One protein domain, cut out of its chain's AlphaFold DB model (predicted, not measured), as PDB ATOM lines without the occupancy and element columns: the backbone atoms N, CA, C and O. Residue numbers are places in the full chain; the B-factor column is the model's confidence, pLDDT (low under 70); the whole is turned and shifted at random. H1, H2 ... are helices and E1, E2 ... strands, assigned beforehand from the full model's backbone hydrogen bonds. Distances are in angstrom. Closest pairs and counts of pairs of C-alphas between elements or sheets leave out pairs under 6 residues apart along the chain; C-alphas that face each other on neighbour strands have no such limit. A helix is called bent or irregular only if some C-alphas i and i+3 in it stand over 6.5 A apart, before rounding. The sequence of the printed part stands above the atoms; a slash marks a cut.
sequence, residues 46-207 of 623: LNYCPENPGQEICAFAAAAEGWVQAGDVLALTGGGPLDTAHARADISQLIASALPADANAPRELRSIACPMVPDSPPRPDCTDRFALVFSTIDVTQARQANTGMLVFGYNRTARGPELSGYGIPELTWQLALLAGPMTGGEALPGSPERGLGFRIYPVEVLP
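What this domain is: This is residues 46 to 207 of the 623 residues of an uncharacterized protein of Dehalococcoidia bacterium (UniProt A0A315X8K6). A strongly twisted sheet of five strands curls round the long helix H1, while the small helix H4 runs across its other face. H3 packs at the E4 side of the sheet, and short H2 sits between H1 and H3. With H1 and H3 on one face and H4 on the other, these are three layers, helices on both faces of a sheet. The printed part has 162 residues of the mixed class, in the order H1, H2, H3, E1, E2, E3, E4, H4, E5; the sheet, antiparallel throughout, runs E4, E3, E2, E1, E5. It is compact, with a radius of gyration of the C-alphas of 14.5 A and spans of 46 by 35 by 31 A.

How they stand to each other: H1, residues 54 to 70, is on the sheet; its closest C-alphas to E1, residues 108 to 117, are Glu 65 and Leu 109, 5.8 A apart. With residues 64 to 68 alone it touches H2, residues 73 to 77, closest at C-alphas 64 and 76, 6.4 A. H2 only grazes the sheet. H3, residues 85 to 98, touches H2 with residues 88 to 92 alone, closest at C-alphas 88 and 73, 6.1 A. E1, E2 (residues 129 to 135), E3 (residues 149 to 157) and E4 (residues 160 to 167) form a meander, each strand the antiparallel neighbour of the one before, and three hairpins. N 113 and O 131, 2.8 A, N 132 and O 152, 2.8 A, and N 153 and O 165, 2.8 A, are within hydrogen-bond range across these pairs. E4 bends by 51 degrees at residue 164. H4, residues 171 to 179, is on the sheet at a height of 9.2 A, across the strands at 84 degrees to E2 on the local plane; it is apart from H1. E5, residues 198 to 202, is an edge strand antiparallel to E1, with N 112 and O 201 at 2.9 A. Every O i to N i+4 pair is within range in H1, H2 and H3, and 3 of 5 in H4, which is only just irregular: C-alphas 172 and 175 are 6.52 A apart.

Where its parts are: H1 begins at C-alpha 54 (58.978, 41.057, -26.493) and is 24.4 A long. H3 measures 19.7 A, E1 27.0 A, E2 20.4 A, E3 26.0 A and E4 21.0 A. E5 ends at C-alpha 202 (47.953, 33.806, -26.422).

The domain as a whole: The C-alphas of Ala 103 and Ser 120, the two farthest apart, are 46.6 A apart. The printed part has no cut. The links E1 to E2, E2 to E3 and H4 to E5 are long. Mean pLDDT of the printed part is 74.8; 61 residues are under 70, among them residues 170 to 199.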
ATOM      1  N   LEU A  46      56.887  32.828 -19.866       58.16
ATOM      2  CA  LEU A  46      55.920  32.762 -20.961       58.16
ATOM      3  C   LEU A  46      56.466  31.887 -22.098       58.16
ATOM      4  O   LEU A  46      57.634  32.025 -22.466       58.16
ATOM      5  N   ASN A  47      55.628  31.013 -22.667       52.69
ATOM      6  CA  ASN A  47      56.008  30.139 -23.792       52.69
ATOM      7  C   ASN A  47      56.222  30.887 -25.120       52.69
ATOM      8  O   ASN A  47      56.962  30.412 -25.978       52.69
ATOM      9  N   TYR A  48      55.596  32.053 -25.294       61.56
ATOM     10  CA  TYR A  48      55.703  32.866 -26.502       61.56
ATOM     11  C   TYR A  48      55.685  34.353 -26.147       61.56
ATOM     12  O   TYR A  48      54.870  34.794 -25.337       61.56
ATOM     13  N   CYS A  49      56.577  35.125 -26.769       66.62
ATOM     14  CA  CYS A  49      56.685  36.570 -26.600       66.62
ATOM     15  C   CYS A  49      56.573  37.267 -27.959       66.62
ATOM     16  O   CYS A  49      57.160  36.769 -28.920       66.62
ATOM     17  N   PRO A  50      55.882  38.420 -28.060       64.94
ATOM     18  CA  PRO A  50      55.906  39.237 -29.277       64.94
ATOM     19  C   PRO A  50      57.358  39.557 -29.656       64.94
ATOM     20  O   PRO A  50      58.157  39.792 -28.769       64.94
ATOM     21  N   GLU A  51      57.756  39.598 -30.926       58.25
ATOM     22  CA  GLU A  51      59.188  39.759 -31.263       58.25
ATOM     23  C   GLU A  51      59.770  41.136 -30.883       58.25
ATOM     24  O   GLU A  51      60.985  41.279 -30.754       58.25
ATOM     25  N   ASN A  52      58.931  42.156 -30.667       55.91
ATOM     26  CA  ASN A  52      59.393  43.514 -30.388       55.91
ATOM     27  C   ASN A  52      58.357  44.308 -29.566       55.91
ATOM     28  O   ASN A  52      57.220  44.438 -30.026       55.91
ATOM     29  N   PRO A  53      58.687  44.813 -28.358       53.59
ATOM     30  CA  PRO A  53      59.916  44.662 -27.555       53.59
ATOM     31  C   PRO A  53      59.867  43.421 -26.625       53.59
ATOM     32  O   PRO A  53      60.181  43.489 -25.436       53.59
ATOM     33  N   GLY A  54      59.422  42.284 -27.165       68.38
ATOM     34  CA  GLY A  54      58.978  41.057 -26.493       68.38
ATOM     35  C   GLY A  54      59.365  40.753 -25.063       68.38
ATOM     36  O   GLY A  54      58.496  40.511 -24.229       68.38
ATOM     37  N   GLN A  55      60.664  40.692 -24.781       76.69
ATOM     38  CA  GLN A  55      61.151  40.129 -23.523       76.69
ATOM     39  C   GLN A  55      60.821  40.995 -22.308       76.69
ATOM     40  O   GLN A  55      60.447  40.456 -21.270       76.69
ATOM     41  N   GLU A  56      60.907  42.322 -22.427       81.94
ATOM     42  CA  GLU A  56      60.592  43.229 -21.315       81.94
ATOM     43  C   GLU A  56      59.105  43.177 -20.961       81.94
ATOM     44  O   GLU A  56      58.731  43.170 -19.790       81.94
ATOM     45  N   ILE A  57      58.254  43.085 -21.981       83.88
ATOM     46  CA  ILE A  57      56.802  43.038 -21.807       83.88
ATOM     47  C   ILE A  57      56.371  41.692 -21.267       83.88
ATOM     48  O   ILE A  57      55.522  41.645 -20.391       83.88
ATOM     49  N   CYS A  58      56.999  40.609 -21.707       83.62
ATOM     50  CA  CYS A  58      56.777  39.302 -21.113       83.62
ATOM     51  C   CYS A  58      57.211  39.240 -19.649       83.62
ATOM     52  O   CYS A  58      56.487  38.687 -18.827       83.62
ATOM     53  N   ALA A  59      58.362  39.825 -19.307       85.31
ATOM     54  CA  ALA A  59      58.820  39.893 -17.923       85.31
ATOM     55  C   ALA A  59      57.851  40.707 -17.054       85.31
ATOM     56  O   ALA A  59      57.501  40.280 -15.953       85.31
ATOM     57  N   PHE A  60      57.367  41.843 -17.567       89.81
ATOM     58  CA  PHE A  60      56.336  42.630 -16.899       89.81
ATOM     59  C   PHE A  60      55.020  41.861 -16.768       89.81
ATOM     60  O   PHE A  60      54.444  41.829 -15.689       89.81
ATOM     61  N   ALA A  61      54.553  41.213 -17.835       89.12
ATOM     62  CA  ALA A  61      53.295  40.480 -17.848       89.12
ATOM     63  C   ALA A  61      53.307  39.309 -16.853       89.12
ATOM     64  O   ALA A  61      52.341  39.116 -16.119       89.12
ATOM     65  N   ALA A  62      54.433  38.599 -16.762       85.38
ATOM     66  CA  ALA A  62      54.656  37.571 -15.755       85.38
ATOM     67  C   ALA A  62      54.637  38.132 -14.321       85.38
ATOM     68  O   ALA A  62      54.049  37.533 -13.423       85.38
ATOM     69  N   ALA A  63      55.249  39.296 -14.081       88.25
ATOM     70  CA  ALA A  63      55.179  39.948 -12.771       88.25
ATOM     71  C   ALA A  63      53.748  40.410 -12.437       88.25
ATOM     72  O   ALA A  63      53.275  40.198 -11.319       88.25
ATOM     73  N   ALA A  64      53.042  40.973 -13.423       91.00
ATOM     74  CA  ALA A  64      51.671  41.448 -13.296       91.00
ATOM     75  C   ALA A  64      50.690  40.328 -12.943       91.00
ATOM     76  O   ALA A  64      49.782  40.551 -12.149       91.00
ATOM     77  N   GLU A  65      50.897  39.115 -13.450       90.00
ATOM     78  CA  GLU A  65      50.135  37.945 -13.013       90.00
ATOM     79  C   GLU A  65      50.294  37.673 -11.518       90.00
ATOM     80  O   GLU A  65      49.294  37.534 -10.812       90.00
ATOM     81  N   GLY A  66      51.529  37.694 -11.005       86.94
ATOM     82  CA  GLY A  66      51.789  37.569  -9.571       86.94
ATOM     83  C   GLY A  66      51.090  38.660  -8.752       86.94
ATOM     84  O   GLY A  66      50.531  38.378  -7.690       86.94
ATOM     85  N   TRP A  67      51.052  39.897  -9.257       93.75
ATOM     86  CA  TRP A  67      50.345  41.004  -8.605       93.75
ATOM     87  C   TRP A  67      48.826  40.821  -8.628       93.75
ATOM     88  O   TRP A  67      48.178  41.004  -7.600       93.75
ATOM     89  N   VAL A  68      48.247  40.399  -9.754       90.62
ATOM     90  CA  VAL A  68      46.812  40.096  -9.863       90.62
ATOM     91  C   VAL A  68      46.428  38.947  -8.926       90.62
ATOM     92  O   VAL A  68      45.399  39.027  -8.251       90.62
ATOM     93  N   GLN A  69      47.260  37.907  -8.821       86.88
ATOM     94  CA  GLN A  69      47.065  36.807  -7.871       86.88
ATOM     95  C   GLN A  69      47.092  37.302  -6.419       86.88
ATOM     96  O   GLN A  69      46.194  36.972  -5.645       86.88
ATOM     97  N   ALA A  70      48.064  38.146  -6.067       88.19
ATOM     98  CA  ALA A  70      48.196  38.715  -4.726       88.19
ATOM     99  C   ALA A  70      47.173  39.828  -4.411       88.19
ATOM    100  O   ALA A  70      47.022  40.205  -3.250       88.19
ATOM    101  N   GLY A  71      46.484  40.369  -5.421       89.50
ATOM    102  CA  GLY A  71      45.681  41.586  -5.277       89.50
ATOM    103  C   GLY A  71      46.525  42.844  -5.031       89.50
ATOM    104  O   GLY A  71      46.037  43.793  -4.419       89.50
ATOM    105  N   ASP A  72      47.783  42.866  -5.483       93.31
ATOM    106  CA  ASP A  72      48.702  44.000  -5.333       93.31
ATOM    107  C   ASP A  72      48.411  45.087  -6.380       93.31
ATOM    108  O   ASP A  72      49.066  45.218  -7.415       93.31
ATOM    109  N   VAL A  73      47.369  45.873  -6.107       91.75
ATOM    110  CA  VAL A  73      46.922  46.948  -7.000       91.75
ATOM    111  C   VAL A  73      47.958  48.069  -7.115       91.75
ATOM    112  O   VAL A  73      48.027  48.722  -8.153       91.75
ATOM    113  N   LEU A  74      48.782  48.284  -6.084       91.38
ATOM    114  CA  LEU A  74      49.809  49.325  -6.107       91.38
ATOM    115  C   LEU A  74      50.905  48.994  -7.127       91.38
ATOM    116  O   LEU A  74      51.359  49.877  -7.855       91.38
ATOM    117  N   ALA A  75      51.302  47.722  -7.213       91.06
ATOM    118  CA  ALA A  75      52.235  47.268  -8.235       91.06
ATOM    119  C   ALA A  75      51.624  47.333  -9.648       91.06
ATOM    120  O   ALA A  75      52.307  47.729 -10.590       91.06
ATOM    121  N   LEU A  76      50.326  47.027  -9.793       88.56
ATOM    122  CA  LEU A  76      49.619  47.085 -11.081       88.56
ATOM    123  C   LEU A  76      49.465  48.505 -11.640       88.56
ATOM    124  O   LEU A  76      49.537  48.687 -12.852       88.56
ATOM    125  N   THR A  77      49.246  49.521 -10.800       88.25
ATOM    126  CA  THR A  77      49.066  50.905 -11.278       88.25
ATOM    127  C   THR A  77      50.379  51.570 -11.695       88.25
ATOM    128  O   THR A  77      50.356  52.498 -12.508       88.25
ATOM    129  N   GLY A  78      51.520  51.113 -11.164       79.56
ATOM    130  CA  GLY A  78      52.858  51.555 -11.574       79.56
ATOM    131  C   GLY A  78      53.148  53.044 -11.336       79.56
ATOM    132  O   GLY A  78      54.040  53.601 -11.968       79.56
ATOM    133  N   GLY A  79      52.385  53.719 -10.465       80.00
ATOM    134  CA  GLY A  79      52.508  55.167 -10.238       80.00
ATOM    135  C   GLY A  79      52.034  56.041 -11.411       80.00
ATOM    136  O   GLY A  79      52.397  57.218 -11.478       80.00
ATOM    137  N   GLY A  80      51.260  55.464 -12.337       83.19
ATOM    138  CA  GLY A  80      50.694  56.152 -13.496       83.19
ATOM    139  C   GLY A  80      49.465  57.020 -13.185       83.19
ATOM    140  O   GLY A  80      49.092  57.201 -12.025       83.19
ATOM    141  N   PRO A  81      48.767  57.535 -14.216       81.19
ATOM    142  CA  PRO A  81      47.601  58.414 -14.056       81.19
ATOM    143  C   PRO A  81      46.446  57.800 -13.249       81.19
ATOM    144  O   PRO A  81      45.662  58.526 -12.640       81.19
ATOM    145  N   LEU A  82      46.346  56.468 -13.240       84.38
ATOM    146  CA  LEU A  82      45.349  55.718 -12.475       84.38
ATOM    147  C   LEU A  82      45.818  55.336 -11.063       84.38
ATOM    148  O   LEU A  82      45.085  54.658 -10.349       84.38
ATOM    149  N   ASP A  83      46.984  55.798 -10.602       89.44
ATOM    150  CA  ASP A  83      47.455  55.555  -9.234       89.44
ATOM    151  C   ASP A  83      46.805  56.501  -8.202       89.44
ATOM    152  O   ASP A  83      47.455  57.205  -7.428       89.44
ATOM    153  N   THR A  84      45.473  56.536  -8.194       92.38
ATOM    154  CA  THR A  84      44.674  57.304  -7.231       92.38
ATOM    155  C   THR A  84      44.021  56.371  -6.218       92.38
ATOM    156  O   THR A  84      43.780  55.199  -6.496       92.38
ATOM    157  N   ALA A  85      43.686  56.874  -5.026       92.38
ATOM    158  CA  ALA A  85      43.007  56.061  -4.011       92.38
ATOM    159  C   ALA A  85      41.680  55.466  -4.521       92.38
ATOM    160  O   ALA A  85      41.383  54.313  -4.230       92.38
ATOM    161  N   HIS A  86      40.926  56.237  -5.311       91.69
ATOM    162  CA  HIS A  86      39.662  55.792  -5.888       91.69
ATOM    163  C   HIS A  86      39.867  54.691  -6.932       91.69
ATOM    164  O   HIS A  86      39.309  53.612  -6.776       91.69
ATOM    165  N   ALA A  87      40.735  54.909  -7.925       87.75
ATOM    166  CA  ALA A  87      41.010  53.902  -8.949       87.75
ATOM    167  C   ALA A  87      41.610  52.619  -8.353       87.75
ATOM    168  O   ALA A  87      41.252  51.523  -8.773       87.75
ATOM    169  N   ARG A  88      42.461  52.720  -7.320       93.38
ATOM    170  CA  ARG A  88      42.977  51.537  -6.614       93.38
ATOM    171  C   ARG A  88      41.868  50.741  -5.918       93.38
ATOM    172  O   ARG A  88      41.881  49.513  -5.977       93.38
ATOM    173  N   ALA A  89      40.911  51.417  -5.280       91.94
ATOM    174  CA  ALA A  89      39.755  50.755  -4.675       91.94
ATOM    175  C   ALA A  89      38.883  50.071  -5.740       91.94
ATOM    176  O   ALA A  89      38.523  48.905  -5.578       91.94
ATOM    177  N   ASP A  90      38.631  50.759  -6.855       91.19
ATOM    178  CA  ASP A  90      37.837  50.241  -7.970       91.19
ATOM    179  C   ASP A  90      38.502  49.016  -8.614       91.19
ATOM    180  O   ASP A  90      37.853  47.988  -8.792       91.19
ATOM    181  N   ILE A  91      39.808  49.072  -8.902       91.69
ATOM    182  CA  ILE A  91      40.572  47.935  -9.442       91.69
ATOM    183  C   ILE A  91      40.569  46.769  -8.452       91.69
ATOM    184  O   ILE A  91      40.363  45.628  -8.858       91.69
ATOM    185  N   SER A  92      40.749  47.029  -7.153       93.06
ATOM    186  CA  SER A  92      40.697  45.981  -6.128       93.06
ATOM    187  C   SER A  92      39.334  45.287  -6.100       93.06
ATOM    188  O   SER A  92      39.266  44.058  -6.036       93.06
ATOM    189  N   GLN A  93      38.245  46.057  -6.164       91.75
ATOM    190  CA  GLN A  93      36.886  45.522  -6.225       91.75
ATOM    191  C   GLN A  93      36.657  44.733  -7.518       91.75
ATOM    192  O   GLN A  93      36.006  43.683  -7.511       91.75
ATOM    193  N   LEU A  94      37.201  45.217  -8.630       88.38
ATOM    194  CA  LEU A  94      37.040  44.599  -9.934       88.38
ATOM    195  C   LEU A  94      37.835  43.293 -10.044       88.38
ATOM    196  O   LEU A  94      37.284  42.302 -10.497       88.38
ATOM    197  N   ILE A  95      39.062  43.224  -9.522       89.88
ATOM    198  CA  ILE A  95      39.812  41.966  -9.390       89.88
ATOM    199  C   ILE A  95      39.040  40.977  -8.506       89.88
ATOM    200  O   ILE A  95      38.908  39.811  -8.864       89.88
ATOM    201  N   ALA A  96      38.492  41.420  -7.370       88.00
ATOM    202  CA  ALA A  96      37.759  40.535  -6.465       88.00
ATOM    203  C   ALA A  96      36.458  39.979  -7.076       88.00
ATOM    204  O   ALA A  96      36.102  38.836  -6.803       88.00
ATOM    205  N   SER A  97      35.759  40.773  -7.892       85.56
ATOM    206  CA  SER A  97      34.468  40.396  -8.489       85.56
ATOM    207  C   SER A  97      34.590  39.725  -9.860       85.56
ATOM    208  O   SER A  97      33.876  38.761 -10.129       85.56
ATOM    209  N   ALA A  98      35.488  40.206 -10.721       83.19
ATOM    210  CA  ALA A  98      35.703  39.681 -12.066       83.19
ATOM    211  C   ALA A  98      36.657  38.485 -12.086       83.19
ATOM    212  O   ALA A  98      36.549  37.665 -12.986       83.19
ATOM    213  N   LEU A  99      37.565  38.367 -11.115       84.25
ATOM    214  CA  LEU A  99      38.501  37.249 -10.973       84.25
ATOM    215  C   LEU A  99      38.378  36.665  -9.554       84.25
ATOM    216  O   LEU A  99      39.297  36.817  -8.737       84.25
ATOM    217  N   PRO A 100      37.230  36.061  -9.198       79.00
ATOM    218  CA  PRO A 100      37.016  35.542  -7.853       79.00
ATOM    219  C   PRO A 100      38.143  34.573  -7.484       79.00
ATOM    220  O   PRO A 100      38.511  33.703  -8.269       79.00
ATOM    221  N   ALA A 101      38.736  34.774  -6.307       69.81
ATOM    222  CA  ALA A 101      39.790  33.899  -5.818       69.81
ATOM    223  C   ALA A 101      39.167  32.552  -5.428       69.81
ATOM    224  O   ALA A 101      38.622  32.410  -4.335       69.81
ATOM    225  N   ASP A 102      39.227  31.584  -6.334       72.88
ATOM    226  CA  ASP A 102      38.964  30.179  -6.039       72.88
ATOM    227  C   ASP A 102      40.314  29.467  -5.913       72.88
ATOM    228  O   ASP A 102      41.201  29.637  -6.751       72.88
ATOM    229  N   ALA A 103      40.472  28.653  -4.869       59.47
ATOM    230  CA  ALA A 103      41.657  27.822  -4.673       59.47
ATOM    231  C   ALA A 103      41.932  26.887  -5.869       59.47
ATOM    232  O   ALA A 103      43.062  26.431  -6.034       59.47
ATOM    233  N   ASN A 104      40.917  26.620  -6.697       65.19
ATOM    234  CA  ASN A 104      41.003  25.739  -7.860       65.19
ATOM    235  C   ASN A 104      41.096  26.473  -9.209       65.19
ATOM    236  O   ASN A 104      41.263  25.809 -10.230       65.19
ATOM    237  N   ALA A 105      40.988  27.805  -9.239       71.38
ATOM    238  CA  ALA A 105      41.007  28.592 -10.474       71.38
ATOM    239  C   ALA A 105      41.952  29.799 -10.325       71.38
ATOM    240  O   ALA A 105      41.509  30.900  -9.977       71.38
ATOM    241  N   PRO A 106      43.268  29.606 -10.533       79.44
ATOM    242  CA  PRO A 106      44.231  30.695 -10.441       79.44
ATOM    243  C   PRO A 106      43.902  31.814 -11.436       79.44
ATOM    244  O   PRO A 106      43.368  31.592 -12.523       79.44
ATOM    245  N   ARG A 107      44.235  33.048 -11.047       85.75
ATOM    246  CA  ARG A 107      44.144  34.219 -11.924       85.75
ATOM    247  C   ARG A 107      45.328  34.174 -12.881       85.75
ATOM    248  O   ARG A 107      46.416  34.618 -12.519       85.75
ATOM    249  N   GLU A 108      45.121  33.594 -14.054       86.00
ATOM    250  CA  GLU A 108      46.197  33.335 -15.011       86.00
ATOM    251  C   GLU A 108      46.258  34.419 -16.081       86.00
ATOM    252  O   GLU A 108      45.224  34.884 -16.573       86.00
ATOM    253  N   LEU A 109      47.474  34.801 -16.474       85.81
ATOM    254  CA  LEU A 109      47.683  35.584 -17.687       85.81
ATOM    255  C   LEU A 109      47.390  34.696 -18.902       85.81
ATOM    256  O   LEU A 109      47.963  33.621 -19.059       85.81
ATOM    257  N   ARG A 110      46.499  35.156 -19.781       82.62
ATOM    258  CA  ARG A 110      46.030  34.397 -20.949       82.62
ATOM    259  C   ARG A 110      46.518  34.943 -22.268       82.62
ATOM    260  O   ARG A 110      46.706  34.175 -23.207       82.62
ATOM    261  N   SER A 111      46.683  36.255 -22.373       81.62
ATOM    262  CA  SER A 111      47.190  36.856 -23.597       81.62
ATOM    263  C   SER A 111      47.790  38.236 -23.379       81.62
ATOM    264  O   SER A 111      47.478  38.943 -22.416       81.62
ATOM    265  N   ILE A 112      48.667  38.602 -24.311       85.88
ATOM    266  CA  ILE A 112      49.208  39.947 -24.484       85.88
ATOM    267  C   ILE A 112      48.649  40.481 -25.798       85.88
ATOM    268  O   ILE A 112      48.813  39.852 -26.842       85.88
ATOM    269  N   ALA A 113      48.000  41.638 -25.768       81.44
ATOM    270  CA  ALA A 113      47.515  42.303 -26.968       81.44
ATOM    271  C   ALA A 113      48.405  43.505 -27.303       81.44
ATOM    272  O   ALA A 113      48.533  44.426 -26.493       81.44
ATOM    273  N   CYS A 114      49.004  43.505 -28.494       82.81
ATOM    274  CA  CYS A 114      49.755  44.652 -29.007       82.81
ATOM    275  C   CYS A 114      48.856  45.497 -29.913       82.81
ATOM    276  O   CYS A 114      48.232  44.926 -30.815       82.81
ATOM    277  N   PRO A 115      48.790  46.825 -29.718       77.12
ATOM    278  CA  PRO A 115      48.172  47.709 -30.688       77.12
ATOM    279  C   PRO A 115      48.853  47.560 -32.047       77.12
ATOM    280  O   PRO A 115      50.060  47.328 -32.149       77.12
ATOM    281  N   MET A 116      48.061  47.701 -33.102       70.62
ATOM    282  CA  MET A 116      48.590  47.855 -34.449       70.62
ATOM    283  C   MET A 116      49.000  49.319 -34.632       70.62
ATOM    284  O   MET A 116      48.139  50.199 -34.679       70.62
ATOM    285  N   VAL A 117      50.304  49.597 -34.723       72.06
ATOM    286  CA  VAL A 117      50.785  50.958 -35.012       72.06
ATOM    287  C   VAL A 117      50.672  51.254 -36.507       72.06
ATOM    288  O   VAL A 117      50.849  50.337 -37.315       72.06
ATOM    289  N   PRO A 118      50.403  52.512 -36.907       60.03
ATOM    290  CA  PRO A 118      50.315  52.930 -38.306       60.03
ATOM    291  C   PRO A 118      51.704  53.031 -38.971       60.03
ATOM    292  O   PRO A 118      52.031  54.024 -39.619       60.03
ATOM    293  N   ASP A 119      52.529  52.000 -38.802       61.56
ATOM    294  CA  ASP A 119      53.748  51.793 -39.577       61.56
ATOM    295  C   ASP A 119      53.398  51.290 -40.989       61.56
ATOM    296  O   ASP A 119      52.243  51.042 -41.332       61.56
ATOM    297  N   SER A 120      54.403  51.156 -41.850       43.53
ATOM    298  CA  SER A 120      54.242  50.705 -43.234       43.53
ATOM    299  C   SER A 120      55.173  49.523 -43.517       43.53
ATOM    300  O   SER A 120      56.301  49.736 -43.966       43.53
ATOM    301  N   PRO A 121      54.724  48.279 -43.265       49.84
ATOM    302  CA  PRO A 121      53.350  47.894 -42.915       49.84
ATOM    303  C   PRO A 121      52.958  48.085 -41.441       49.84
ATOM    304  O   PRO A 121      53.853  48.057 -40.589       49.84
ATOM    305  N   PRO A 122      51.648  48.206 -41.117       56.34
ATOM    306  CA  PRO A 122      51.201  48.223 -39.735       56.34
ATOM    307  C   PRO A 122      51.615  46.920 -39.084       56.34
ATOM    308  O   PRO A 122      51.309  45.829 -39.567       56.34
ATOM    309  N   ARG A 123      52.352  47.035 -37.993       65.50
ATOM    310  CA  ARG A 123      52.849  45.892 -37.244       65.50
ATOM    311  C   ARG A 123      52.287  45.955 -35.835       65.50
ATOM    312  O   ARG A 123      52.041  47.049 -35.327       65.50
ATOM    313  N   PRO A 124      52.069  44.796 -35.205       71.75
ATOM    314  CA  PRO A 124      51.840  44.764 -33.775       71.75
ATOM    315  C   PRO A 124      53.070  45.363 -33.098       71.75
ATOM    316  O   PRO A 124      54.173  44.832 -33.244       71.75
ATOM    317  N   ASP A 125      52.884  46.465 -32.389       81.75
ATOM    318  CA  ASP A 125      53.959  47.118 -31.663       81.75
ATOM    319  C   ASP A 125      53.516  47.341 -30.230       81.75
ATOM    320  O   ASP A 125      52.628  48.137 -29.932       81.75
ATOM    321  N   CYS A 126      54.138  46.579 -29.339       85.19
ATOM    322  CA  CYS A 126      53.883  46.696 -27.921       85.19
ATOM    323  C   CYS A 126      54.804  47.744 -27.236       85.19
ATOM    324  O   CYS A 126      54.773  47.878 -26.013       85.19
ATOM    325  N   THR A 127      55.658  48.461 -27.984       84.31
ATOM    326  CA  THR A 127      56.715  49.344 -27.440       84.31
ATOM    327  C   THR A 127      56.171  50.477 -26.602       84.31
ATOM    328  O   THR A 127      56.689  50.726 -25.517       84.31
ATOM    329  N   ASP A 128      55.104  51.113 -27.066       84.50
ATOM    330  CA  ASP A 128      54.523  52.245 -26.353       84.50
ATOM    331  C   ASP A 128      53.306  51.836 -25.535       84.50
ATOM    332  O   ASP A 128      53.022  52.451 -24.508       84.50
ATOM    333  N   ARG A 129      52.564  50.814 -25.973       86.44
ATOM    334  CA  ARG A 129      51.319  50.383 -25.333       86.44
ATOM    335  C   ARG A 129      51.080  48.902 -25.522       86.44
ATOM    336  O   ARG A 129      51.445  48.342 -26.544       86.44
ATOM    337  N   PHE A 130      50.411  48.277 -24.568       89.44
ATOM    338  CA  PHE A 130      49.974  46.886 -24.669       89.44
ATOM    339  C   PHE A 130      48.822  46.635 -23.700       89.44
ATOM    340  O   PHE A 130      48.588  47.429 -22.790       89.44
ATOM    341  N   ALA A 131      48.105  45.530 -23.875       88.69
ATOM    342  CA  ALA A 131      47.136  45.070 -22.892       88.69
ATOM    343  C   ALA A 131      47.446  43.649 -22.431       88.69
ATOM    344  O   ALA A 131      47.958  42.831 -23.194       88.69
ATOM    345  N   LEU A 132      47.122  43.370 -21.175       90.44
ATOM    346  CA  LEU A 132      47.229  42.060 -20.552       90.44
ATOM    347  C   LEU A 132      45.829  41.547 -20.243       90.44
ATOM    348  O   LEU A 132      45.024  42.266 -19.648       90.44
ATOM    349  N   VAL A 133      45.553  40.309 -20.635       88.38
ATOM    350  CA  VAL A 133      44.280  39.643 -20.360       88.38
ATOM    351  C   VAL A 133      44.502  38.586 -19.296       88.38
ATOM    352  O   VAL A 133      45.290  37.662 -19.492       88.38
ATOM    353  N   PHE A 134      43.771  38.701 -18.198       89.75
ATOM    354  CA  PHE A 134      43.759  37.737 -17.109       89.75
ATOM    355  C   PHE A 134      42.432  37.004 -17.077       89.75
ATOM    356  O   PHE A 134      41.389  37.589 -17.375       89.75
ATOM    357  N   SER A 135      42.465  35.733 -16.694       87.25
ATOM    358  CA  SER A 135      41.265  34.913 -16.616       87.25
ATOM    359  C   SER A 135      41.368  33.874 -15.508       87.25
ATOM    360  O   SER A 135      42.402  33.228 -15.365       87.25
ATOM    361  N   THR A 136      40.281  33.674 -14.768       86.69
ATOM    362  CA  THR A 136      40.078  32.482 -13.920       86.69
ATOM    363  C   THR A 136      39.342  31.376 -14.671       86.69
ATOM    364  O   THR A 136      39.154  30.290 -14.139       86.69
ATOM    365  N   ILE A 137      38.894  31.662 -15.895       77.50
ATOM    366  CA  ILE A 137      38.165  30.727 -16.746       77.50
ATOM    367  C   ILE A 137      39.011  30.294 -17.945       77.50
ATOM    368  O   ILE A 137      39.887  31.036 -18.410       77.50
ATOM    369  N   ASP A 138      38.763  29.090 -18.449       71.12
ATOM    370  CA  ASP A 138      39.369  28.596 -19.685       71.12
ATOM    371  C   ASP A 138      38.547  29.006 -20.932       71.12
ATOM    372  O   ASP A 138      37.497  29.652 -20.850       71.12
ATOM    373  N   VAL A 139      39.030  28.632 -22.124       59.03
ATOM    374  CA  VAL A 139      38.340  28.898 -23.408       59.03
ATOM    375  C   VAL A 139      36.929  28.288 -23.441       59.03
ATOM    376  O   VAL A 139      36.042  28.801 -24.124       59.03
ATOM    377  N   THR A 140      36.731  27.191 -22.714       58.78
ATOM    378  CA  THR A 140      35.478  26.436 -22.604       58.78
ATOM    379  C   THR A 140      34.420  27.254 -21.866       58.78
ATOM    380  O   THR A 140      33.330  27.514 -22.374       58.78
ATOM    381  N   GLN A 141      34.800  27.756 -20.695       69.94
ATOM    382  CA  GLN A 141      33.957  28.500 -19.766       69.94
ATOM    383  C   GLN A 141      33.644  29.927 -20.253       69.94
ATOM    384  O   GLN A 141      32.569  30.456 -19.968       69.94
ATOM    385  N   ALA A 142      34.525  30.537 -21.053       64.56
ATOM    386  CA  ALA A 142      34.356  31.893 -21.593       64.56
ATOM    387  C   ALA A 142      33.113  32.104 -22.473       64.56
ATOM    388  O   ALA A 142      32.699  33.236 -22.699       64.56
ATOM    389  N   ARG A 143      32.479  31.032 -22.966       56.59
ATOM    390  CA  ARG A 143      31.219  31.128 -23.728       56.59
ATOM    391  C   ARG A 143      29.998  31.413 -22.853       56.59
ATOM    392  O   ARG A 143      28.966  31.810 -23.386       56.59
ATOM    393  N   GLN A 144      30.089  31.157 -21.549       60.38
ATOM    394  CA  GLN A 144      28.943  31.161 -20.633       60.38
ATOM    395  C   GLN A 144      29.136  32.109 -19.446       60.38
ATOM    396  O   GLN A 144      28.176  32.421 -18.740       60.38
ATOM    397  N   ALA A 145      30.365  32.565 -19.208       65.31
ATOM    398  CA  ALA A 145      30.699  33.339 -18.032       65.31
ATOM    399  C   ALA A 145      30.564  34.850 -18.295       65.31
ATOM    400  O   ALA A 145      31.241  35.430 -19.134       65.31
ATOM    401  N   ASN A 146      29.698  35.521 -17.532       66.81
ATOM    402  CA  ASN A 146      29.618  36.990 -17.529       66.81
ATOM    403  C   ASN A 146      30.745  37.639 -16.697       66.81
ATOM    404  O   ASN A 146      30.863  38.862 -16.646       66.81
ATOM    405  N   THR A 147      31.544  36.819 -16.019       73.12
ATOM    406  CA  THR A 147      32.679  37.174 -15.163       73.12
ATOM    407  C   THR A 147      33.786  36.142 -15.377       73.12
ATOM    408  O   THR A 147      33.589  35.158 -16.079       73.12
ATOM    409  N   GLY A 148      34.962  36.343 -14.797       82.19
ATOM    410  CA  GLY A 148      36.092  35.424 -14.929       82.19
ATOM    411  C   GLY A 148      37.198  35.934 -15.841       82.19
ATOM    412  O   GLY A 148      38.192  35.237 -15.986       82.19
ATOM    413  N   MET A 149      37.066  37.134 -16.421       86.50
ATOM    414  CA  MET A 149      38.081  37.742 -17.283       86.50
ATOM    415  C   MET A 149      38.244  39.235 -17.014       86.50
ATOM    416  O   MET A 149      37.278  39.941 -16.718       86.50
ATOM    417  N   LEU A 150      39.475  39.717 -17.152       88.06
ATOM    418  CA  LEU A 150      39.843  41.106 -16.927       88.06
ATOM    419  C   LEU A 150      40.953  41.532 -17.886       88.06
ATOM    420  O   LEU A 150      41.957  40.838 -18.023       88.06
ATOM    421  N   VAL A 151      40.785  42.689 -18.523       88.75
ATOM    422  CA  VAL A 151      41.802  43.318 -19.369       88.75
ATOM    423  C   VAL A 151      42.382  44.536 -18.658       88.75
ATOM    424  O   VAL A 151      41.636  45.378 -18.157       88.75
ATOM    425  N   PHE A 152      43.710  44.648 -18.655       89.81
ATOM    426  CA  PHE A 152      44.450  45.832 -18.218       89.81
ATOM    427  C   PHE A 152      45.259  46.398 -19.384       89.81
ATOM    428  O   PHE A 152      46.089  45.692 -19.952       89.81
ATOM    429  N   GLY A 153      45.030  47.662 -19.732       89.12
ATOM    430  CA  GLY A 153      45.805  48.403 -20.725       89.12
ATOM    431  C   GLY A 153      46.924  49.210 -20.072       89.12
ATOM    432  O   GLY A 153      46.706  49.852 -19.042       89.12
ATOM    433  N   TYR A 154      48.105  49.199 -20.683       90.31
ATOM    434  CA  TYR A 154      49.306  49.871 -20.200       90.31
ATOM    435  C   TYR A 154      49.886  50.805 -21.260       90.31
ATOM    436  O   TYR A 154      49.957  50.451 -22.438       90.31
ATOM    437  N   ASN A 155      50.384  51.958 -20.807       89.12
ATOM    438  CA  ASN A 155      51.291  52.826 -21.552       89.12
ATOM    439  C   ASN A 155      52.708  52.646 -20.999       89.12
ATOM    440  O   ASN A 155      52.908  52.691 -19.790       89.12
ATOM    441  N   ARG A 156      53.715  52.487 -21.853       87.75
ATOM    442  CA  ARG A 156      55.116  52.490 -21.435       87.75
ATOM    443  C   ARG A 156      55.624  53.922 -21.322       87.75
ATOM    444  O   ARG A 156      55.516  54.714 -22.253       87.75
ATOM    445  N   THR A 157      56.214  54.245 -20.176       86.88
ATOM    446  CA  THR A 157      56.917  55.509 -19.940       86.88
ATOM    447  C   THR A 157      58.376  55.235 -19.579       86.88
ATOM    448  O   THR A 157      58.803  54.088 -19.430       86.88
ATOM    449  N   ALA A 158      59.166  56.294 -19.387       86.19
ATOM    450  CA  ALA A 158      60.544  56.170 -18.909       86.19
ATOM    451  C   ALA A 158      60.658  55.511 -17.516       86.19
ATOM    452  O   ALA A 158      61.747  55.086 -17.137       86.19
ATOM    453  N   ARG A 159      59.562  55.440 -16.744       85.25
ATOM    454  CA  ARG A 159      59.520  54.799 -15.418       85.25
ATOM    455  C   ARG A 159      59.086  53.331 -15.472       85.25
ATOM    456  O   ARG A 159      59.175  52.651 -14.456       85.25
ATOM    457  N   GLY A 160      58.651  52.853 -16.638       87.06
ATOM    458  CA  GLY A 160      58.093  51.519 -16.839       87.06
ATOM    459  C   GLY A 160      56.650  51.562 -17.358       87.06
ATOM    460  O   GLY A 160      56.164  52.626 -17.745       87.06
ATOM    461  N   PRO A 161      55.972  50.405 -17.433       88.06
ATOM    462  CA  PRO A 161      54.560  50.343 -17.791       88.06
ATOM    463  C   PRO A 161      53.669  50.969 -16.710       88.06
ATOM    464  O   PRO A 161      53.757  50.625 -15.535       88.06
ATOM    465  N   GLU A 162      52.790  51.868 -17.132       90.25
ATOM    466  CA  GLU A 162      51.818  52.582 -16.311       90.25
ATOM    467  C   GLU A 162      50.406  52.206 -16.762       90.25
ATOM    468  O   GLU A 162      50.103  52.225 -17.960       90.25
ATOM    469  N   LEU A 163      49.528  51.870 -15.815       89.31
ATOM    470  CA  LEU A 163      48.162  51.467 -16.141       89.31
ATOM    471  C   LEU A 163      47.380  52.646 -16.740       89.31
ATOM    472  O   LEU A 163      47.234  53.696 -16.109       89.31
ATOM    473  N   SER A 164      46.854  52.460 -17.950       85.69
ATOM    474  CA  SER A 164      46.099  53.471 -18.697       85.69
ATOM    475  C   SER A 164      44.593  53.213 -18.711       85.69
ATOM    476  O   SER A 164      43.821  54.145 -18.925       85.69
ATOM    477  N   GLY A 165      44.170  51.973 -18.456       85.75
ATOM    478  CA  GLY A 165      42.764  51.617 -18.294       85.75
ATOM    479  C   GLY A 165      42.557  50.139 -17.995       85.75
ATOM    480  O   GLY A 165      43.488  49.337 -18.047       85.75
ATOM    481  N   TYR A 166      41.327  49.784 -17.644       87.75
ATOM    482  CA  TYR A 166      40.944  48.421 -17.288       87.75
ATOM    483  C   TYR A 166      39.463  48.180 -17.574       87.75
ATOM    484  O   TYR A 166      38.669  49.123 -17.610       87.75
ATOM    485  N   GLY A 167      39.078  46.919 -17.765       86.81
ATOM    486  CA  GLY A 167      37.675  46.566 -17.949       86.81
ATOM    487  C   GLY A 167      37.420  45.076 -18.120       86.81
ATOM    488  O   GLY A 167      38.319  44.295 -18.435       86.81
ATOM    489  N   ILE A 168      36.161  44.692 -17.924       80.94
ATOM    490  CA  ILE A 168      35.676  43.347 -18.234       80.94
ATOM    491  C   ILE A 168      35.291  43.341 -19.719       80.94
ATOM    492  O   ILE A 168      34.475  44.172 -20.128       80.94
ATOM    493  N   PRO A 169      35.875  42.458 -20.542       73.06
ATOM    494  CA  PRO A 169      35.502  42.359 -21.943       73.06
ATOM    495  C   PRO A 169      34.067  41.844 -22.081       73.06
ATOM    496  O   PRO A 169      33.651  40.930 -21.363       73.06
ATOM    497  N   GLU A 170      33.314  42.414 -23.027       68.31
ATOM    498  CA  GLU A 170      32.007  41.874 -23.413       68.31
ATOM    499  C   GLU A 170      32.151  40.410 -23.856       68.31
ATOM    500  O   GLU A 170      33.213  39.991 -24.323       68.31
ATOM    501  N   LEU A 171      31.076  39.628 -23.739       62.38
ATOM    502  CA  LEU A 171      31.090  38.180 -23.983       62.38
ATOM    503  C   LEU A 171      31.689  37.798 -25.357       62.38
ATOM    504  O   LEU A 171      32.389  36.797 -25.488       62.38
ATOM    505  N   THR A 172      31.467  38.627 -26.381       57.09
ATOM    506  CA  THR A 172      32.032  38.494 -27.738       57.09
ATOM    507  C   THR A 172      33.554  38.580 -27.782       57.09
ATOM    508  O   THR A 172      34.185  37.889 -28.581       57.09
ATOM    509  N   TRP A 173      34.156  39.395 -26.918       61.78
ATOM    510  CA  TRP A 173      35.603  39.585 -26.840       61.78
ATOM    511  C   TRP A 173      36.297  38.498 -26.030       61.78
ATOM    512  O   TRP A 173      37.456  38.196 -26.291       61.78
ATOM    513  N   GLN A 174      35.604  37.869 -25.084       66.50
ATOM    514  CA  GLN A 174      36.208  36.884 -24.187       66.50
ATOM    515  C   GLN A 174      36.832  35.700 -24.941       66.50
ATOM    516  O   GLN A 174      37.986  35.353 -24.700       66.50
ATOM    517  N   LEU A 175      36.132  35.130 -25.928       56.97
ATOM    518  CA  LEU A 175      36.713  34.068 -26.761       56.97
ATOM    519  C   LEU A 175      37.873  34.559 -27.619       56.97
ATOM    520  O   LEU A 175      38.880  33.862 -27.723       56.97
ATOM    521  N   ALA A 176      37.748  35.749 -28.205       58.81
ATOM    522  CA  ALA A 176      38.797  36.347 -29.027       58.81
ATOM    523  C   ALA A 176      40.110  36.498 -28.245       58.81
ATOM    524  O   ALA A 176      41.192  36.197 -28.744       58.81
ATOM    525  N   LEU A 177      39.990  36.938 -26.991       64.00
ATOM    526  CA  LEU A 177      41.106  37.222 -26.099       64.00
ATOM    527  C   LEU A 177      41.780  35.955 -25.555       64.00
ATOM    528  O   LEU A 177      42.965  36.007 -25.229       64.00
ATOM    529  N   LEU A 178      41.070  34.824 -25.497       59.50
ATOM    530  CA  LEU A 178      41.621  33.537 -25.051       59.50
ATOM    531  C   LEU A 178      42.093  32.625 -26.197       59.50
ATOM    532  O   LEU A 178      42.956  31.774 -25.986       59.50
ATOM    533  N   ALA A 179      41.516  32.742 -27.396       50.97
ATOM    534  CA  ALA A 179      41.704  31.762 -28.468       50.97
ATOM    535  C   ALA A 179      42.849  32.077 -29.450       50.97
ATOM    536  O   ALA A 179      43.177  31.206 -30.255       50.97
ATOM    537  N   GLY A 180      43.508  33.234 -29.373       50.97
ATOM    538  CA  GLY A 180      44.589  33.594 -30.303       50.97
ATOM    539  C   GLY A 180      44.082  34.203 -31.617       50.97
ATOM    540  O   GLY A 180      42.890  34.468 -31.744       50.97
ATOM    541  N   PRO A 181      44.994  34.550 -32.543       44.88
ATOM    542  CA  PRO A 181      45.080  35.889 -33.113       44.88
ATOM    543  C   PRO A 181      43.806  36.284 -33.859       44.88
ATOM    544  O   PRO A 181      43.588  35.906 -35.004       44.88
ATOM    545  N   MET A 182      42.995  37.102 -33.195       42.66
ATOM    546  CA  MET A 182      41.940  37.886 -33.820       42.66
ATOM    547  C   MET A 182      42.491  39.282 -34.095       42.66
ATOM    548  O   MET A 182      43.134  39.879 -33.230       42.66
ATOM    549  N   THR A 183      42.227  39.803 -35.288       43.72
ATOM    550  CA  THR A 183      42.549  41.177 -35.689       43.72
ATOM    551  C   THR A 183      41.249  41.952 -35.832       43.72
ATOM    552  O   THR A 183      40.860  42.325 -36.926       43.72
ATOM    553  N   GLY A 184      40.506  42.120 -34.748       39.44
ATOM    554  CA  GLY A 184      39.240  42.844 -34.786       39.44
ATOM    555  C   GLY A 184      39.079  43.670 -33.529       39.44
ATOM    556  O   GLY A 184      39.516  43.240 -32.467       39.44
ATOM    557  N   GLY A 185      38.435  44.829 -33.651       43.53
ATOM    558  CA  GLY A 185      37.989  45.657 -32.529       43.53
ATOM    559  C   GLY A 185      38.549  47.067 -32.573       43.53
ATOM    560  O   GLY A 185      39.750  47.262 -32.429       43.53
ATOM    561  N   GLU A 186      37.669  48.058 -32.726       44.97
ATOM    562  CA  GLU A 186      38.035  49.478 -32.642       44.97
ATOM    563  C   GLU A 186      38.419  49.909 -31.216       44.97
ATOM    564  O   GLU A 186      38.980  50.987 -31.060       44.97
ATOM    565  N   ALA A 187      38.156  49.091 -30.185       56.28
ATOM    566  CA  ALA A 187      38.514  49.377 -28.796       56.28
ATOM    567  C   ALA A 187      38.710  48.090 -27.970       56.28
ATOM    568  O   ALA A 187      37.779  47.305 -27.799       56.28
ATOM    569  N   LEU A 188      39.902  47.902 -27.394       56.78
ATOM    570  CA  LEU A 188      40.058  47.041 -26.216       56.78
ATOM    571  C   LEU A 188      39.486  47.770 -24.989       56.78
ATOM    572  O   LEU A 188      39.708  48.979 -24.860       56.78
ATOM    573  N   PRO A 189      38.809  47.073 -24.057       55.09
ATOM    574  CA  PRO A 189      38.357  47.672 -22.803       55.09
ATOM    575  C   PRO A 189      39.513  48.372 -22.072       55.09
ATOM    576  O   PRO A 189      40.543  47.759 -21.800       55.09
ATOM    577  N   GLY A 190      39.352  49.665 -21.775       51.53
ATOM    578  CA  GLY A 190      40.383  50.476 -21.115       51.53
ATOM    579  C   GLY A 190      41.416  51.133 -22.043       51.53
ATOM    580  O   GLY A 190      42.280  51.856 -21.552       51.53
ATOM    581  N   SER A 191      41.337  50.946 -23.365       53.41
ATOM    582  CA  SER A 191      42.115  51.746 -24.320       53.41
ATOM    583  C   SER A 191      41.286  52.944 -24.805       53.41
ATOM    584  O   SER A 191      40.178  52.744 -25.300       53.41
ATOM    585  N   PRO A 192      41.782  54.191 -24.701       47.53
ATOM    586  CA  PRO A 192      41.084  55.366 -25.226       47.53
ATOM    587  C   PRO A 192      41.144  55.485 -26.762       47.53
ATOM    588  O   PRO A 192      40.574  56.425 -27.317       47.53
ATOM    589  N   GLU A 193      41.848  54.588 -27.461       53.34
ATOM    590  CA  GLU A 193      42.048  54.688 -28.909       53.34
ATOM    591  C   GLU A 193      40.911  54.097 -29.737       53.34
ATOM    592  O   GLU A 193      40.362  53.049 -29.415       53.34
ATOM    593  N   ARG A 194      40.647  54.771 -30.860       51.28
ATOM    594  CA  ARG A 194      39.951  54.253 -32.040       51.28
ATOM    595  C   ARG A 194      41.026  54.093 -33.121       51.28
ATOM    596  O   ARG A 194      41.577  55.103 -33.554       51.28
ATOM    597  N   GLY A 195      41.397  52.867 -33.488       53.78
ATOM    598  CA  GLY A 195      42.565  52.606 -34.349       53.78
ATOM    599  C   GLY A 195      42.492  51.290 -35.132       53.78
ATOM    600  O   GLY A 195      41.436  50.669 -35.200       53.78
ATOM    601  N   LEU A 196      43.626  50.847 -35.697       48.66
ATOM    602  CA  LEU A 196      43.786  49.643 -36.543       48.66
ATOM    603  C   LEU A 196      43.605  48.298 -35.794       48.66
ATOM    604  O   LEU A 196      43.993  47.248 -36.303       48.66
ATOM    605  N   GLY A 197      43.039  48.320 -34.587       68.25
ATOM    606  CA  GLY A 197      42.836  47.156 -33.727       68.25
ATOM    607  C   GLY A 197      44.093  46.669 -33.005       68.25
ATOM    608  O   GLY A 197      45.101  47.369 -32.892       68.25
ATOM    609  N   PHE A 198      44.009  45.447 -32.484       66.75
ATOM    610  CA  PHE A 198      45.073  44.789 -31.730       66.75
ATOM    611  C   PHE A 198      45.392  43.426 -32.340       66.75
ATOM    612  O   PHE A 198      44.509  42.764 -32.884       66.75
ATOM    613  N   ARG A 199      46.641  42.979 -32.186       69.38
ATOM    614  CA  ARG A 199      47.016  41.573 -32.369       69.38
ATOM    615  C   ARG A 199      47.151  40.914 -31.006       69.38
ATOM    616  O   ARG A 199      47.937  41.365 -30.174       69.38
ATOM    617  N   ILE A 200      46.393  39.843 -30.799       70.06
ATOM    618  CA  ILE A 200      46.358  39.097 -29.540       70.06
ATOM    619  C   ILE A 200      47.307  37.901 -29.635       70.06
ATOM    620  O   ILE A 200      47.154  37.038 -30.502       70.06
ATOM    621  N   TYR A 201      48.272  37.847 -28.724       71.12
ATOM    622  CA  TYR A 201      49.202  36.741 -28.551       71.12
ATOM    623  C   TYR A 201      48.758  35.911 -27.349       71.12
ATOM    624  O   TYR A 201      48.845  36.412 -26.225       71.12
ATOM    625  N   PRO A 202      48.257  34.678 -27.543       67.00
ATOM    626  CA  PRO A 202      47.953  33.806 -26.422       67.00
ATOM    627  C   PRO A 202      49.250  33.481 -25.683       67.00
ATOM    628  O   PRO A 202      50.300  33.265 -26.292       67.00
ATOM    629  N   VAL A 203      49.164  33.476 -24.363       71.25
ATOM    630  CA  VAL A 203      50.276  33.229 -23.465       71.25
ATOM    631  C   VAL A 203      49.945  31.999 -22.641       71.25
ATOM    632  O   VAL A 203      48.866  31.891 -22.064       71.25
ATOM    633  N   GLU A 204      50.899  31.080 -22.579       65.38
ATOM    634  CA  GLU A 204      50.902  30.018 -21.588       65.38
ATOM    635  C   GLU A 204      51.971  30.344 -20.553       65.38
ATOM    636  O   GLU A 204      53.135  30.600 -20.889       65.38
ATOM    637  N   VAL A 205      51.533  30.373 -19.301       55.62
ATOM    638  CA  VAL A 205      52.371  30.622 -18.142       55.62
ATOM    639  C   VAL A 205      52.894  29.285 -17.648       55.62
ATOM    640  O   VAL A 205      52.135  28.430 -17.198       55.62
ATOM    641  N   LEU A 206      54.207  29.093 -17.728       51.44
ATOM    642  CA  LEU A 206      54.822  27.893 -17.187       51.44
ATOM    643  C   LEU A 206      54.871  27.964 -15.656       51.44
ATOM    644  O   LEU A 206      55.248  29.007 -15.108       51.44
ATOM    645  N   PRO A 207      54.590  26.852 -14.953       54.97
ATOM    646  CA  PRO A 207      54.776  26.785 -13.510       54.97
ATOM    647  C   PRO A 207      56.245  27.050 -13.126       54.97
ATOM    648  O   PRO A 207      57.149  26.829 -13.940       54.97
TER     649      PRO A 207